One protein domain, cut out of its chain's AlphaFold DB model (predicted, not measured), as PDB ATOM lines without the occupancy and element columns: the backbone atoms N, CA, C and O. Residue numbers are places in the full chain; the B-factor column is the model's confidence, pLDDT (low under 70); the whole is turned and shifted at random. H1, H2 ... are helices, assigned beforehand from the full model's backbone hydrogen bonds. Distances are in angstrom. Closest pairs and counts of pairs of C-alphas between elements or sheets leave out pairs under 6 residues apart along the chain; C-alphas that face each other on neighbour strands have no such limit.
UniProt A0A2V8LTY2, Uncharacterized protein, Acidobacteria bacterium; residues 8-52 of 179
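AT A GLANCE: This is residues 8 to 52 of the 179 residues of an uncharacterized protein of Acidobacteria bacterium (UniProt A0A2V8LTY2). One long helix, H3, makes an L with the shorter H2 at its beginning, and the small helix H1 sits in the angle, near H3; residues 45 to 52 stick out. The printed part has 45 residues, with three named helices in the order H1, H2, H3, no named strand, and is all helix. It is only just loose, close to compact, with a radius of gyration of the C-alphas of 11.6 A, and spans 35 by 20 by 14 A.

IN THESE COORDINATES: H3, residues 31 to 51, is 30.7 A long and ends with C-alpha 51 at (331.352, 343.432, 261.320). H2, residues 21 to 29, measures 12.3 A. H1, residues 8 to 14, measures 9.9 A from C-alpha 8 at (342.439, 350.555, 241.120).

HOW THE PARTS SIT: H3, with residues 33 to 34 alone, only just touches H2, only at the corner by their link, with 3 pairs of C-alphas within 8 A; the closest C-alphas, of Leu 27 and Cys 33, are 5.6 A apart. Their lines are about perpendicular, at 87 degrees. H1 is close to H3 but not clearly touching, the closest C-alphas being Phe 10 and Leu 37 at 6.5 A, at a steep tilt of 52 degrees, the same way. H1 and H2 are apart. Every O i to N i+4 pair is within hydrogen-bond range in H1 and H2, and 15 of 17 in H3.

THE WHOLE: The C-alphas farthest apart, of Glu 22 and Ala 52, are 35.6 A apart. The printed part has no cut; neither link is long. In this model, residues 51 to 52 have pLDDT under 70.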
ATOM      1  N   GLN A   8     341.635 349.951 240.053       91.31
ATOM      2  CA  GLN A   8     342.439 350.555 241.120       91.31
ATOM      3  C   GLN A   8     341.896 351.906 241.601       91.31
ATOM      4  O   GLN A   8     341.993 352.231 242.773       91.31
ATOM      5  N   GLU A   9     341.303 352.701 240.714       92.25
ATOM      6  CA  GLU A   9     340.782 354.024 241.065       92.25
ATOM      7  C   GLU A   9     339.493 353.930 241.877       92.25
ATOM      8  O   GLU A   9     339.262 354.760 242.752       92.25
ATOM      9  N   PHE A  10     338.683 352.898 241.630       93.12
ATOM     10  CA  PHE A  10     337.526 352.597 242.468       93.12
ATOM     11  C   PHE A  10     337.946 352.081 243.848       93.12
ATOM     12  O   PHE A  10     337.349 352.480 244.841       93.12
ATOM     13  N   LEU A  11     338.987 351.242 243.924       91.38
ATOM     14  CA  LEU A  11     339.536 350.775 245.203       91.38
ATOM     15  C   LEU A  11     340.082 351.940 246.031       91.38
ATOM     16  O   LEU A  11     339.676 352.115 247.173       91.38
ATOM     17  N   ASN A  12     340.901 352.795 245.414       90.81
ATOM     18  CA  ASN A  12     341.440 353.992 246.054       90.81
ATOM     19  C   ASN A  12     340.318 354.886 246.615       90.81
ATOM     20  O   ASN A  12     340.430 355.382 247.730       90.81
ATOM     21  N   LEU A  13     339.219 355.056 245.873       91.38
ATOM     22  CA  LEU A  13     338.043 355.786 246.354       91.38
ATOM     23  C   LEU A  13     337.381 355.127 247.572       91.38
ATOM     24  O   LEU A  13     336.972 355.840 248.485       91.38
ATOM     25  N   MET A  14     337.248 353.796 247.592       89.69
ATOM     26  CA  MET A  14     336.670 353.083 248.741       89.69
ATOM     27  C   MET A  14     337.562 353.163 249.983       89.69
ATOM     28  O   MET A  14     337.050 353.236 251.094       89.69
ATOM     29  N   GLU A  15     338.880 353.209 249.794       89.38
ATOM     30  CA  GLU A  15     339.871 353.393 250.861       89.38
ATOM     31  C   GLU A  15     339.995 354.860 251.326       89.38
ATOM     32  O   GLU A  15     340.729 355.153 252.269       89.38
ATOM     33  N   GLY A  16     339.267 355.792 250.696       88.88
ATOM     34  CA  GLY A  16     339.218 357.207 251.077       88.88
ATOM     35  C   GLY A  16     340.255 358.107 250.397       88.88
ATOM     36  O   GLY A  16     340.396 359.267 250.781       88.88
ATOM     37  N   ALA A  17     340.975 357.621 249.385       91.44
ATOM     38  CA  ALA A  17     341.892 358.440 248.599       91.44
ATOM     39  C   ALA A  17     341.151 359.314 247.570       91.44
ATOM     40  O   ALA A  17     340.138 358.922 246.984       91.44
ATOM     41  N   GLU A  18     341.681 360.511 247.311       89.44
ATOM     42  CA  GLU A  18     341.080 361.453 246.365       89.44
ATOM     43  C   GLU A  18     341.449 361.148 244.905       89.44
ATOM     44  O   GLU A  18     342.587 360.810 244.571       89.44
ATOM     45  N   LEU A  19     340.476 361.327 244.005       89.38
ATOM     46  CA  LEU A  19     340.709 361.287 242.563       89.38
ATOM     47  C   LEU A  19     341.159 362.651 242.022       89.38
ATOM     48  O   LEU A  19     340.664 363.686 242.476       89.38
ATOM     49  N   PRO A  20     341.982 362.673 240.957       90.50
ATOM     50  CA  PRO A  20     342.246 363.890 240.196       90.50
ATOM     51  C   PRO A  20     340.946 364.536 239.696       90.50
ATOM     52  O   PRO A  20     340.025 363.831 239.269       90.50
ATOM     53  N   ALA A  21     340.894 365.870 239.671       88.69
ATOM     54  CA  ALA A  21     339.689 366.636 239.329       88.69
ATOM     55  C   ALA A  21     339.048 366.218 237.990       88.69
ATOM     56  O   ALA A  21     337.832 366.059 237.906       88.69
ATOM     57  N   GLU A  22     339.859 365.955 236.962       88.81
ATOM     58  CA  GLU A  22     339.380 365.502 235.647       88.81
ATOM     59  C   GLU A  22     338.653 364.152 235.710       88.81
ATOM     60  O   GLU A  22     337.635 363.944 235.047       88.81
ATOM     61  N   ARG A  23     339.148 363.225 236.538       89.94
ATOM     62  CA  ARG A  23     338.536 361.903 236.709       89.94
ATOM     63  C   ARG A  23     337.304 361.950 237.589       89.94
ATOM     64  O   ARG A  23     336.388 361.173 237.350       89.94
ATOM     65  N   LYS A  24     337.262 362.869 238.554       90.81
ATOM     66  CA  LYS A  24     336.065 363.135 239.351       90.81
ATOM     67  C   LYS A  24     334.933 363.671 238.471       90.81
ATOM     68  O   LYS A  24     333.853 363.098 238.468       90.81
ATOM     69  N   LEU A  25     335.224 364.650 237.611       92.19
ATOM     70  CA  LEU A  25     334.266 365.143 236.611       92.19
ATOM     71  C   LEU A  25     333.794 364.034 235.659       92.19
ATOM     72  O   LEU A  25     332.614 363.967 235.318       92.19
ATOM     73  N   HIS A  26     334.696 363.141 235.236       93.31
ATOM     74  CA  HIS A  26     334.310 361.983 234.430       93.31
ATOM     75  C   HIS A  26     333.420 361.006 235.201       93.31
ATOM     76  O   HIS A  26     332.450 360.506 234.635       93.31
ATOM     77  N   LEU A  27     333.755 360.703 236.457       92.69
ATOM     78  CA  LEU A  27     332.958 359.835 237.314       92.69
ATOM     79  C   LEU A  27     331.539 360.388 237.432       92.69
ATOM     80  O   LEU A  27     330.610 359.651 237.139       92.69
ATOM     81  N   ASP A  28     331.385 361.676 237.731       91.81
ATOM     82  CA  ASP A  28     330.078 362.324 237.887       91.81
ATOM     83  C   ASP A  28     329.273 362.366 236.570       91.81
ATOM     84  O   ASP A  28     328.045 362.305 236.582       91.81
ATOM     85  N   GLY A  29     329.955 362.428 235.420       91.62
ATOM     86  CA  GLY A  29     329.326 362.477 234.094       91.62
ATOM     87  C   GLY A  29     329.102 361.121 233.408       91.62
ATOM     88  O   GLY A  29     328.367 361.051 232.421       91.62
ATOM     89  N   CYS A  30     329.728 360.034 233.869       94.81
ATOM     90  CA  CYS A  30     329.683 358.732 233.199       94.81
ATOM     91  C   CYS A  30     328.793 357.734 233.948       94.81
ATOM     92  O   CYS A  30     329.218 357.120 234.926       94.81
ATOM     93  N   ALA A  31     327.598 357.470 233.404       94.19
ATOM     94  CA  ALA A  31     326.610 356.550 233.985       94.19
ATOM     95  C   ALA A  31     327.155 355.137 234.284       94.19
ATOM     96  O   ALA A  31     326.730 354.481 235.230       94.19
ATOM     97  N   ARG A  32     328.114 354.651 233.484       93.56
ATOM     98  CA  ARG A  32     328.739 353.342 233.718       93.56
ATOM     99  C   ARG A  32     329.684 353.369 234.917       93.56
ATOM    100  O   ARG A  32     329.680 352.433 235.706       93.56
ATOM    101  N   CYS A  33     330.494 354.420 235.049       94.25
ATOM    102  CA  CYS A  33     331.431 354.555 236.162       94.25
ATOM    103  C   CYS A  33     330.682 354.778 237.486       94.25
ATOM    104  O   CYS A  33     331.029 354.144 238.480       94.25
ATOM    105  N   THR A  34     329.616 355.588 237.488       94.88
ATOM    106  CA  THR A  34     328.759 355.774 238.672       94.88
ATOM    107  C   THR A  34     328.043 354.490 239.080       94.88
ATOM    108  O   THR A  34     328.029 354.155 240.266       94.88
ATOM    109  N   ALA A  35     327.500 353.728 238.126       95.81
ATOM    110  CA  ALA A  35     326.856 352.446 238.410       95.81
ATOM    111  C   ALA A  35     327.838 351.436 239.025       95.81
ATOM    112  O   ALA A  35     327.508 350.784 240.016       95.81
ATOM    113  N   THR A  36     329.061 351.343 238.490       94.44
ATOM    114  CA  THR A  36     330.111 350.478 239.049       94.44
ATOM    115  C   THR A  36     330.476 350.887 240.476       94.44
ATOM    116  O   THR A  36     330.517 350.028 241.353       94.44
ATOM    117  N   LEU A  37     330.685 352.184 240.730       94.12
ATOM    118  CA  LEU A  37     330.998 352.681 242.073       94.12
ATOM    119  C   LEU A  37     329.862 352.385 243.062       94.12
ATOM    120  O   LEU A  37     330.114 351.907 244.162       94.12
ATOM    121  N   THR A  38     328.611 352.602 242.654       94.69
ATOM    122  CA  THR A  38     327.432 352.329 243.492       94.69
ATOM    123  C   THR A  38     327.326 350.843 243.844       94.69
ATOM    124  O   THR A  38     327.064 350.496 244.992       94.69
ATOM    125  N   SER A  39     327.583 349.958 242.875       94.38
ATOM    126  CA  SER A  39     327.617 348.508 243.096       94.38
ATOM    127  C   SER A  39     328.698 348.111 244.109       94.38
ATOM    128  O   SER A  39     328.423 347.384 245.062       94.38
ATOM    129  N   MET A  40     329.912 348.651 243.961       93.50
ATOM    130  CA  MET A  40     331.012 348.395 244.895       93.50
ATOM    131  C   MET A  40     330.707 348.898 246.310       93.50
ATOM    132  O   MET A  40     330.900 348.151 247.268       93.50
ATOM    133  N   LEU A  41     330.155 350.108 246.448       92.06
ATOM    134  CA  LEU A  41     329.741 350.659 247.742       92.06
ATOM    135  C   LEU A  41     328.636 349.824 248.402       92.06
ATOM    136  O   LEU A  41     328.660 349.638 249.617       92.06
ATOM    137  N   SER A  42     327.701 349.277 247.621       93.06
ATOM    138  CA  SER A  42     326.663 348.378 248.136       93.06
ATOM    139  C   SER A  42     327.246 347.079 248.690       93.06
ATOM    140  O   SER A  42     326.810 346.623 249.744       93.06
ATOM    141  N   VAL A  43     328.216 346.475 247.996       90.50
ATOM    142  CA  VAL A  43     328.891 345.258 248.476       90.50
ATOM    143  C   VAL A  43     329.714 345.566 249.721       90.50
ATOM    144  O   VAL A  43     329.613 344.843 250.706       90.50
ATOM    145  N   HIS A  44     330.475 346.662 249.706       90.00
ATOM    146  CA  HIS A  44     331.270 347.099 250.849       90.00
ATOM    147  C   HIS A  44     330.394 347.345 252.082       90.00
ATOM    148  O   HIS A  44     330.688 346.808 253.143       90.00
ATOM    149  N   GLY A  45     329.279 348.070 251.935       86.88
ATOM    150  CA  GLY A  45     328.314 348.287 253.016       86.88
ATOM    151  C   GLY A  45     327.693 346.988 253.537       86.88
ATOM    152  O   GLY A  45     327.513 346.835 254.742       86.88
ATOM    153  N   GLY A  46     327.420 346.024 252.652       84.88
ATOM    154  CA  GLY A  46     326.969 344.690 253.049       84.88
ATOM    155  C   GLY A  46     328.003 343.953 253.903       84.88
ATOM    156  O   GLY A  46     327.651 343.394 254.937       84.88
ATOM    157  N   VAL A  47     329.283 343.999 253.524       85.25
ATOM    158  CA  VAL A  47     330.371 343.358 254.280       85.25
ATOM    159  C   VAL A  47     330.621 344.058 255.614       85.25
ATOM    160  O   VAL A  47     330.706 343.387 256.635       85.25
ATOM    161  N   THR A  48     330.694 345.390 255.642       81.88
ATOM    162  CA  THR A  48     330.964 346.126 256.887       81.88
ATOM    163  C   THR A  48     329.798 346.079 257.867       81.88
ATOM    164  O   THR A  48     330.022 346.118 259.073       81.88
ATOM    165  N   SER A  49     328.559 345.930 257.388       77.38
ATOM    166  CA  SER A  49     327.405 345.724 258.272       77.38
ATOM    167  C   SER A  49     327.481 344.420 259.071       77.38
ATOM    168  O   SER A  49     326.968 344.368 260.181       77.38
ATOM    169  N   LEU A  50     328.167 343.394 258.551       71.88
ATOM    170  CA  LEU A  50     328.371 342.126 259.260       71.88
ATOM    171  C   LEU A  50     329.376 342.256 260.411       71.88
ATOM    172  O   LEU A  50     329.317 341.472 261.352       71.88
ATOM    173  N   ASP A  51     330.289 343.225 260.331       67.56
ATOM    174  CA  ASP A  51     331.352 343.432 261.320       67.56
ATOM    175  C   ASP A  51     330.840 344.189 262.560       67.56
ATOM    176  O   ASP A  51     331.317 343.985 263.673       67.56
ATOM    177  N   ALA A  52     329.803 345.021 262.391       63.53
ATOM    178  CA  ALA A  52     329.212 345.808 263.475       63.53
ATOM    179  C   ALA A  52     328.479 344.957 264.531       63.53
ATOM    180  O   ALA A  52     328.344 345.389 265.676       63.53
TER     181      ALA A  52